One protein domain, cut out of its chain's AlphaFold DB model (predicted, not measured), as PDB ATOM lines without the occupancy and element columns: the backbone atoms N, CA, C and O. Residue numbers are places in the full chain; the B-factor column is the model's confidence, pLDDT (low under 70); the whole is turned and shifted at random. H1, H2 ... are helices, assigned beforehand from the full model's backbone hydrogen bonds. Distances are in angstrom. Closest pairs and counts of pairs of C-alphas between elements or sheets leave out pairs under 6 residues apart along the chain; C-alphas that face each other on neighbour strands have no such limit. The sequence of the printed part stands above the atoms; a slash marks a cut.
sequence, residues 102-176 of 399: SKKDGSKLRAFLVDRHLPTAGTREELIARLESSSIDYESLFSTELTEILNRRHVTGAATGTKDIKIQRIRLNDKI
ATOM      1  N   SER A 102     201.984 312.129 289.042       88.19
ATOM      2  CA  SER A 102     202.107 312.531 290.447       88.19
ATOM      3  C   SER A 102     203.250 313.523 290.687       88.19
ATOM      4  O   SER A 102     203.164 314.344 291.602       88.19
ATOM      5  N   LYS A 103     204.275 313.506 289.824       87.00
ATOM      6  CA  LYS A 103     205.438 314.405 289.869       87.00
ATOM      7  C   LYS A 103     205.229 315.740 289.157       87.00
ATOM      8  O   LYS A 103     206.048 316.637 289.319       87.00
ATOM      9  N   LYS A 104     204.179 315.857 288.337       89.31
ATOM     10  CA  LYS A 104     203.924 317.035 287.495       89.31
ATOM     11  C   LYS A 104     203.223 318.116 288.288       89.31
ATOM     12  O   LYS A 104     202.250 317.804 288.959       89.31
ATOM     13  N   ASP A 105     203.619 319.370 288.167       88.62
ATOM     14  CA  ASP A 105     202.946 320.469 288.844       88.62
ATOM     15  C   ASP A 105     201.503 320.677 288.344       88.62
ATOM     16  O   ASP A 105     201.073 320.166 287.304       88.62
ATOM     17  N   GLY A 106     200.711 321.431 289.109       89.50
ATOM     18  CA  GLY A 106     199.335 321.737 288.717       89.50
ATOM     19  C   GLY A 106     199.234 322.435 287.354       89.50
ATOM     20  O   GLY A 106     198.279 322.193 286.613       89.50
ATOM     21  N   SER A 107     200.217 323.268 287.001       89.75
ATOM     22  CA  SER A 107     200.235 324.015 285.740       89.75
ATOM     23  C   SER A 107     200.416 323.087 284.523       89.75
ATOM     24  O   SER A 107     199.681 323.196 283.539       89.75
ATOM     25  N   LYS A 108     201.312 322.101 284.618       92.44
ATOM     26  CA  LYS A 108     201.625 321.087 283.609       92.44
ATOM     27  C   LYS A 108     200.490 320.099 283.438       92.44
ATOM     28  O   LYS A 108     200.145 319.777 282.303       92.44
ATOM     29  N   LEU A 109     199.859 319.671 284.533       93.69
ATOM     30  CA  LEU A 109     198.657 318.838 284.456       93.69
ATOM     31  C   LEU A 109     197.552 319.547 283.663       93.69
ATOM     32  O   LEU A 109     196.945 318.955 282.771       93.69
ATOM     33  N   ARG A 110     197.316 320.838 283.931       93.44
ATOM     34  CA  ARG A 110     196.344 321.627 283.160       93.44
ATOM     35  C   ARG A 110     196.769 321.773 281.702       93.44
ATOM     36  O   ARG A 110     195.912 321.636 280.837       93.44
ATOM     37  N   ALA A 111     198.055 321.982 281.417       93.69
ATOM     38  CA  ALA A 111     198.561 322.031 280.044       93.69
ATOM     39  C   ALA A 111     198.289 320.717 279.283       93.69
ATOM     40  O   ALA A 111     197.747 320.756 278.179       93.69
ATOM     41  N   PHE A 112     198.545 319.556 279.897       94.69
ATOM     42  CA  PHE A 112     198.212 318.256 279.299       94.69
ATOM     43  C   PHE A 112     196.716 318.082 279.048       94.69
ATOM     44  O   PHE A 112     196.324 317.534 278.019       94.69
ATOM     45  N   LEU A 113     195.870 318.549 279.967       95.44
ATOM     46  CA  LEU A 113     194.420 318.508 279.786       95.44
ATOM     47  C   LEU A 113     193.972 319.412 278.630       95.44
ATOM     48  O   LEU A 113     193.156 318.976 277.825       95.44
ATOM     49  N   VAL A 114     194.540 320.616 278.498       94.56
ATOM     50  CA  VAL A 114     194.280 321.517 277.359       94.56
ATOM     51  C   VAL A 114     194.663 320.854 276.040       94.56
ATOM     52  O   VAL A 114     193.873 320.888 275.099       94.56
ATOM     53  N   ASP A 115     195.830 320.213 275.977       93.31
ATOM     54  CA  ASP A 115     196.295 319.524 274.767       93.31
ATOM     55  C   ASP A 115     195.402 318.343 274.370       93.31
ATOM     56  O   ASP A 115     195.338 317.988 273.198       93.31
ATOM     57  N   ARG A 116     194.680 317.765 275.334       93.31
ATOM     58  CA  ARG A 116     193.702 316.685 275.128       93.31
ATOM     59  C   ARG A 116     192.266 317.187 274.987       93.31
ATOM     60  O   ARG A 116     191.350 316.371 274.932       93.31
ATOM     61  N   HIS A 117     192.054 318.504 274.972       93.00
ATOM     62  CA  HIS A 117     190.729 319.132 274.975       93.00
ATOM     63  C   HIS A 117     189.828 318.672 276.136       93.00
ATOM     64  O   HIS A 117     188.610 318.560 276.004       93.00
ATOM     65  N   LEU A 118     190.431 318.410 277.294       95.69
ATOM     66  CA  LEU A 118     189.749 317.972 278.505       95.69
ATOM     67  C   LEU A 118     189.507 319.143 279.472       95.69
ATOM     68  O   LEU A 118     190.268 320.115 279.481       95.69
ATOM     69  N   PRO A 119     188.485 319.051 280.344       96.06
ATOM     70  CA  PRO A 119     188.249 320.053 281.376       96.06
ATOM     71  C   PRO A 119     189.467 320.232 282.286       96.06
ATOM     72  O   PRO A 119     190.024 319.255 282.789       96.06
ATOM     73  N   THR A 120     189.845 321.483 282.543       95.50
ATOM     74  CA  THR A 120     191.005 321.843 283.374       95.50
ATOM     75  C   THR A 120     190.639 322.189 284.811       95.50
ATOM     76  O   THR A 120     191.539 322.406 285.610       95.50
ATOM     77  N   ALA A 121     189.352 322.263 285.158       93.62
ATOM     78  CA  ALA A 121     188.892 322.543 286.516       93.62
ATOM     79  C   ALA A 121     188.997 321.302 287.424       93.62
ATOM     80  O   ALA A 121     188.960 320.162 286.943       93.62
ATOM     81  N   GLY A 122     189.098 321.547 288.732       92.94
ATOM     82  CA  GLY A 122     189.136 320.507 289.759       92.94
ATOM     83  C   GLY A 122     190.346 320.572 290.688       92.94
ATOM     84  O   GLY A 122     191.219 321.441 290.546       92.94
ATOM     85  N   THR A 123     190.359 319.640 291.640       93.19
ATOM     86  CA  THR A 123     191.495 319.356 292.532       93.19
ATOM     87  C   THR A 123     192.631 318.677 291.768       93.19
ATOM     88  O   THR A 123     192.427 318.142 290.680       93.19
ATOM     89  N   ARG A 124     193.848 318.691 292.321       91.56
ATOM     90  CA  ARG A 124     195.025 318.076 291.690       91.56
ATOM     91  C   ARG A 124     194.790 316.596 291.374       91.56
ATOM     92  O   ARG A 124     195.103 316.146 290.274       91.56
ATOM     93  N   GLU A 125     194.205 315.871 292.314       93.44
ATOM     94  CA  GLU A 125     193.908 314.443 292.222       93.44
ATOM     95  C   GLU A 125     192.885 314.166 291.114       93.44
ATOM     96  O   GLU A 125     193.039 313.214 290.352       93.44
ATOM     97  N   GLU A 126     191.883 315.038 290.954       95.00
ATOM     98  CA  GLU A 126     190.924 314.961 289.848       95.00
ATOM     99  C   GLU A 126     191.587 315.195 288.485       95.00
ATOM    100  O   GLU A 126     191.217 314.539 287.509       95.00
ATOM    101  N   LEU A 127     192.560 316.114 288.397       95.31
ATOM    102  CA  LEU A 127     193.315 316.340 287.159       95.31
ATOM    103  C   LEU A 127     194.159 315.109 286.798       95.31
ATOM    104  O   LEU A 127     194.154 314.696 285.639       95.31
ATOM    105  N   ILE A 128     194.845 314.515 287.783       94.19
ATOM    106  CA  ILE A 128     195.656 313.300 287.607       94.19
ATOM    107  C   ILE A 128     194.778 312.137 287.147       94.19
ATOM    108  O   ILE A 128     195.040 311.576 286.088       94.19
ATOM    109  N   ALA A 129     193.690 311.834 287.862       94.62
ATOM    110  CA  ALA A 129     192.792 310.737 287.502       94.62
ATOM    111  C   ALA A 129     192.233 310.897 286.075       94.62
ATOM    112  O   ALA A 129     192.134 309.934 285.312       94.62
ATOM    113  N   ARG A 130     191.922 312.136 285.671       95.62
ATOM    114  CA  ARG A 130     191.472 312.448 284.308       95.62
ATOM    115  C   ARG A 130     192.566 312.185 283.269       95.62
ATOM    116  O   ARG A 130     192.273 311.619 282.216       95.62
ATOM    117  N   LEU A 131     193.813 312.546 283.562       94.31
ATOM    118  CA  LEU A 131     194.964 312.282 282.695       94.31
ATOM    119  C   LEU A 131     195.386 310.813 282.657       94.31
ATOM    120  O   LEU A 131     195.942 310.393 281.648       94.31
ATOM    121  N   GLU A 132     195.131 310.040 283.705       93.00
ATOM    122  CA  GLU A 132     195.349 308.589 283.722       93.00
ATOM    123  C   GLU A 132     194.275 307.853 282.915       93.00
ATOM    124  O   GLU A 132     194.566 306.875 282.231       93.00
ATOM    125  N   SER A 133     193.040 308.366 282.926       91.44
ATOM    126  CA  SER A 133     191.922 307.806 282.152       91.44
ATOM    127  C   SER A 133     191.972 308.117 280.649       91.44
ATOM    128  O   SER A 133     191.201 307.554 279.872       91.44
ATOM    129  N   SER A 134     192.857 309.020 280.226       89.56
ATOM    130  CA  SER A 134     192.972 309.491 278.846       89.56
ATOM    131  C   SER A 134     194.416 309.377 278.366       89.56
ATOM    132  O   SER A 134     195.345 309.675 279.103       89.56
ATOM    133  N   SER A 135     194.640 309.001 277.111       88.06
ATOM    134  CA  SER A 135     195.966 309.038 276.484       88.06
ATOM    135  C   SER A 135     195.928 309.921 275.245       88.06
ATOM    136  O   SER A 135     194.915 309.947 274.552       88.06
ATOM    137  N   ILE A 136     197.033 310.605 274.949       89.12
ATOM    138  CA  ILE A 136     197.209 311.346 273.698       89.12
ATOM    139  C   ILE A 136     198.153 310.566 272.786       89.12
ATOM    140  O   ILE A 136     199.215 310.132 273.227       89.12
ATOM    141  N   ASP A 137     197.752 310.371 271.533       92.50
ATOM    142  CA  ASP A 137     198.615 309.800 270.503       92.50
ATOM    143  C   ASP A 137     199.099 310.914 269.575       92.50
ATOM    144  O   ASP A 137     198.390 311.337 268.660       92.50
ATOM    145  N   TYR A 138     200.316 311.403 269.815       93.25
ATOM    146  CA  TYR A 138     200.913 312.455 268.995       93.25
ATOM    147  C   TYR A 138     201.127 312.027 267.535       93.25
ATOM    148  O   TYR A 138     201.150 312.887 266.653       93.25
ATOM    149  N   GLU A 139     201.244 310.723 267.259       94.12
ATOM    150  CA  GLU A 139     201.406 310.211 265.895       94.12
ATOM    151  C   GLU A 139     200.121 310.374 265.076       94.12
ATOM    152  O   GLU A 139     200.179 310.511 263.853       94.12
ATOM    153  N   SER A 140     198.960 310.443 265.732       93.19
ATOM    154  CA  SER A 140     197.671 310.681 265.072       93.19
ATOM    155  C   SER A 140     197.431 312.151 264.693       93.19
ATOM    156  O   SER A 140     196.642 312.424 263.790       93.19
ATOM    157  N   LEU A 141     198.144 313.098 265.316       93.94
ATOM    158  CA  LEU A 141     197.929 314.537 265.125       93.94
ATOM    159  C   LEU A 141     198.568 315.075 263.837       93.94
ATOM    160  O   LEU A 141     199.600 314.590 263.354       93.94
ATOM    161  N   PHE A 142     197.991 316.138 263.284       94.94
ATOM    162  CA  PHE A 142     198.568 316.878 262.169       94.94
ATOM    163  C   PHE A 142     199.755 317.741 262.613       94.94
ATOM    164  O   PHE A 142     199.857 318.208 263.745       94.94
ATOM    165  N   SER A 143     200.664 318.025 261.674       93.38
ATOM    166  CA  SER A 143     201.853 318.856 261.934       93.38
ATOM    167  C   SER A 143     201.510 320.271 262.432       93.38
ATOM    168  O   SER A 143     202.308 320.879 263.150       93.38
ATOM    169  N   THR A 144     200.342 320.798 262.058       94.88
ATOM    170  CA  THR A 144     199.813 322.086 262.531       94.88
ATOM    171  C   THR A 144     199.382 322.015 263.993       94.88
ATOM    172  O   THR A 144     199.799 322.859 264.778       94.88
ATOM    173  N   GLU A 145     198.654 320.968 264.383       95.38
ATOM    174  CA  GLU A 145     198.218 320.737 265.768       95.38
ATOM    175  C   GLU A 145     199.419 320.544 266.703       95.38
ATOM    176  O   GLU A 145     199.480 321.132 267.782       95.38
ATOM    177  N   LEU A 146     200.442 319.803 266.261       95.94
ATOM    178  CA  LEU A 146     201.692 319.657 267.015       95.94
ATOM    179  C   LEU A 146     202.409 321.002 267.212       95.94
ATOM    180  O   LEU A 146     202.975 321.258 268.273       95.94
ATOM    181  N   THR A 147     202.381 321.884 266.208       95.31
ATOM    182  CA  THR A 147     202.924 323.243 266.346       95.31
ATOM    183  C   THR A 147     202.123 324.075 267.338       95.31
ATOM    184  O   THR A 147     202.725 324.820 268.106       95.31
ATOM    185  N   GLU A 148     200.798 323.948 267.370       95.25
ATOM    186  CA  GLU A 148     199.969 324.626 268.368       95.25
ATOM    187  C   GLU A 148     200.283 324.150 269.789       95.25
ATOM    188  O   GLU A 148     200.470 324.987 270.671       95.25
ATOM    189  N   ILE A 149     200.431 322.837 270.001       95.06
ATOM    190  CA  ILE A 149     200.848 322.264 271.292       95.06
ATOM    191  C   ILE A 149     202.206 322.838 271.720       95.06
ATOM    192  O   ILE A 149     202.348 323.358 272.829       95.06
ATOM    193  N   LEU A 150     203.204 322.804 270.831       94.19
ATOM    194  CA  LEU A 150     204.537 323.348 271.104       94.19
ATOM    195  C   LEU A 150     204.505 324.856 271.402       94.19
ATOM    196  O   LEU A 150     205.190 325.309 272.320       94.19
ATOM    197  N   ASN A 151     203.691 325.625 270.670       93.19
ATOM    198  CA  ASN A 151     203.507 327.058 270.900       93.19
ATOM    199  C   ASN A 151     202.884 327.333 272.268       93.19
ATOM    200  O   ASN A 151     203.406 328.169 272.996       93.19
ATOM    201  N   ARG A 152     201.814 326.620 272.649       91.44
ATOM    202  CA  ARG A 152     201.177 326.770 273.973       91.44
ATOM    203  C   ARG A 152     202.142 326.465 275.117       91.44
ATOM    204  O   ARG A 152     202.055 327.076 276.176       91.44
ATOM    205  N   ARG A 153     203.083 325.552 274.885       90.69
ATOM    206  CA  ARG A 153     204.137 325.171 275.834       90.69
ATOM    207  C   ARG A 153     205.384 326.061 275.752       90.69
ATOM    208  O   ARG A 153     206.364 325.776 276.433       90.69
ATOM    209  N   HIS A 154     205.369 327.113 274.933       89.94
ATOM    210  CA  HIS A 154     206.489 328.039 274.718       89.94
ATOM    211  C   HIS A 154     207.800 327.347 274.292       89.94
ATOM    212  O   HIS A 154     208.899 327.811 274.598       89.94
ATOM    213  N   VAL A 155     207.707 326.242 273.547       89.56
ATOM    214  CA  VAL A 155     208.892 325.578 272.996       89.56
ATOM    215  C   VAL A 155     209.449 326.415 271.841       89.56
ATOM    216  O   VAL A 155     208.746 326.766 270.892       89.56
ATOM    217  N   THR A 156     210.738 326.751 271.904       87.12
ATOM    218  CA  THR A 156     211.390 327.627 270.919       87.12
ATOM    219  C   THR A 156     211.342 327.024 269.516       87.12
ATOM    220  O   THR A 156     211.600 325.844 269.320       87.12
ATOM    221  N   GLY A 157     211.005 327.805 268.489       85.25
ATOM    222  CA  GLY A 157     210.961 327.284 267.116       85.25
ATOM    223  C   GLY A 157     209.894 326.205 266.871       85.25
ATOM    224  O   GLY A 157     210.088 325.369 265.994       85.25
ATOM    225  N   ALA A 158     208.780 326.228 267.610       87.56
ATOM    226  CA  ALA A 158     207.636 325.308 267.511       87.56
ATOM    227  C   ALA A 158     207.083 325.059 266.088       87.56
ATOM    228  O   ALA A 158     206.521 323.999 265.799       87.56
ATOM    229  N   ALA A 159     207.225 326.030 265.183       87.56
ATOM    230  CA  ALA A 159     206.795 325.907 263.788       87.56
ATOM    231  C   ALA A 159     207.795 325.146 262.895       87.56
ATOM    232  O   ALA A 159     207.448 324.732 261.790       87.56
ATOM    233  N   THR A 160     209.034 324.957 263.355       85.56
ATOM    234  CA  THR A 160     210.128 324.397 262.554       85.56
ATOM    235  C   THR A 160     210.237 322.883 262.746       85.56
ATOM    236  O   THR A 160     209.969 322.364 263.825       85.56
ATOM    237  N   GLY A 161     210.676 322.181 261.700       85.56
ATOM    238  CA  GLY A 161     210.963 320.743 261.737       85.56
ATOM    239  C   GLY A 161     209.890 319.887 261.070       85.56
ATOM    240  O   GLY A 161     208.813 320.368 260.712       85.56
ATOM    241  N   THR A 162     210.220 318.614 260.857       90.06
ATOM    242  CA  THR A 162     209.263 317.595 260.403       90.06
ATOM    243  C   THR A 162     208.265 317.270 261.516       90.06
ATOM    244  O   THR A 162     208.451 317.673 262.667       90.06
ATOM    245  N   LYS A 163     207.201 316.531 261.181       92.81
ATOM    246  CA  LYS A 163     206.241 316.016 262.168       92.81
ATOM    247  C   LYS A 163     206.965 315.255 263.289       92.81
ATOM    248  O   LYS A 163     206.781 315.589 264.452       92.81
ATOM    249  N   ASP A 164     207.869 314.350 262.930       91.44
ATOM    250  CA  ASP A 164     208.606 313.512 263.884       91.44
ATOM    251  C   ASP A 164     209.464 314.336 264.850       91.44
ATOM    252  O   ASP A 164     209.454 314.091 266.055       91.44
ATOM    253  N   ILE A 165     210.149 315.374 264.350       91.25
ATOM    254  CA  ILE A 165     210.922 316.297 265.195       91.25
ATOM    255  C   ILE A 165     210.001 316.994 266.198       91.25
ATOM    256  O   ILE A 165     210.333 317.094 267.377       91.25
ATOM    257  N   LYS A 166     208.824 317.459 265.762       94.25
ATOM    258  CA  LYS A 166     207.861 318.096 266.668       94.25
ATOM    259  C   LYS A 166     207.393 317.125 267.751       94.25
ATOM    260  O   LYS A 166     207.369 317.509 268.916       94.25
ATOM    261  N   ILE A 167     207.100 315.874 267.393       94.31
ATOM    262  CA  ILE A 167     206.715 314.831 268.353       94.31
ATOM    263  C   ILE A 167     207.834 314.583 269.369       94.31
ATOM    264  O   ILE A 167     207.570 314.576 270.570       94.31
ATOM    265  N   GLN A 168     209.086 314.446 268.922       92.88
ATOM    266  CA  GLN A 168     210.231 314.271 269.824       92.88
ATOM    267  C   GLN A 168     210.361 315.430 270.818       92.88
ATOM    268  O   GLN A 168     210.576 315.199 272.006       92.88
ATOM    269  N   ARG A 169     210.176 316.671 270.357       92.88
ATOM    270  CA  ARG A 169     210.254 317.863 271.215       92.88
ATOM    271  C   ARG A 169     209.088 317.964 272.195       92.88
ATOM    272  O   ARG A 169     209.298 318.354 273.340       92.88
ATOM    273  N   ILE A 170     207.879 317.566 271.793       93.75
ATOM    274  CA  ILE A 170     206.735 317.461 272.711       93.75
ATOM    275  C   ILE A 170     207.021 316.410 273.788       93.75
ATOM    276  O   ILE A 170     206.885 316.717 274.970       93.75
ATOM    277  N   ARG A 171     207.490 315.215 273.403       92.81
ATOM    278  CA  ARG A 171     207.860 314.144 274.346       92.81
ATOM    279  C   ARG A 171     208.982 314.572 275.292       92.81
ATOM    280  O   ARG A 171     208.959 314.234 276.471       92.81
ATOM    281  N   LEU A 172     209.963 315.332 274.802       91.88
ATOM    282  CA  LEU A 172     211.008 315.909 275.644       91.88
ATOM    283  C   LEU A 172     210.408 316.885 276.666       91.88
ATOM    284  O   LEU A 172     210.678 316.761 277.857       91.88
ATOM    285  N   ASN A 173     209.508 317.767 276.226       92.25
ATOM    286  CA  ASN A 173     208.802 318.687 277.114       92.25
ATOM    287  C   ASN A 173     207.872 317.964 278.113       92.25
ATOM    288  O   ASN A 173     207.712 318.438 279.238       92.25
ATOM    289  N   ASP A 174     207.278 316.818 277.759       91.50
ATOM    290  CA  ASP A 174     206.460 315.992 278.669       91.50
ATOM    291  C   ASP A 174     207.270 315.454 279.859       91.50
ATOM    292  O   ASP A 174     206.722 315.234 280.945       91.50
ATOM    293  N   LYS A 175     208.591 315.286 279.696       89.19
ATOM    294  CA  LYS A 175     209.487 314.866 280.782       89.19
ATOM    295  C   LYS A 175     209.679 315.952 281.837       89.19
ATOM    296  O   LYS A 175     209.923 315.601 282.988       89.19
ATOM    297  N   ILE A 176     209.480 317.226 281.497       87.88
ATOM    298  CA  ILE A 176     209.562 318.346 282.444       87.88
ATOM    299  C   ILE A 176     208.391 318.288 283.417       87.88
ATOM    300  O   ILE A 176     207.255 317.998 283.028       87.88
TER     301      ILE A 176
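This is residues 102 to 176 of the 399 residues of an uncharacterized protein of Cadophora sp. DSE1049 (UniProt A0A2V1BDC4). The model is two pairs of helices set one after the other along the longest axis: H4 with H3 makes one lobe, H1 with H2 the other. Within each lobe the two helices run the same way; residues 133 to 142 cross between the lobes, and H1 comes near H3 where they meet. The printed part has 75 residues with four named helices, H1 to H4 in chain order, and no named strand; the class is all helix. It is compact, with a radius of gyration of the C-alphas of 12.4 A, yet elongated, spanning 36 by 22 by 17 A.

Begin with H4, residues 163 to 175, which touches H3, residues 143 to 152, the same way at a shallow tilt of 30 degrees; their closest C-alphas, of Ser 143 and Lys 163, are 5.2 A apart. From H3 look to H1, residues 106 to 115: the two are close but not clearly touching, opposite ways at a shallow tilt of 23 degrees, the closest C-alphas being those of Asp 115 and Ile 149, 6.3 A apart. H1 touches H2, residues 124 to 132, the same way, at a tilt of 36 degrees that is only just steep; their closest C-alphas, of Gly 106 and Arg 124, are 6.4 A apart. H4 is apart from H1 and H2, and H2 is apart from H3. In H1, H2, H3 and H4 every O i to N i+4 pair is within hydrogen-bond range.

Find C-alpha 163 at (206.241, 316.016, 262.168); from there H4 runs 18.9 A to C-alpha 175 at (209.487, 314.866, 280.782). H3 and H1 each measure 14.4 A from first to last C-alpha, and H2 12.4 A. H1 begins at C-alpha 106, (199.335, 321.737, 288.717).

The C-alphas farthest apart, of Thr 123 and Thr 162, are 36.8 A apart. The printed part has no cut, and its three links between helices are short. Its mean pLDDT is 92.2, and no printed residue is under 70.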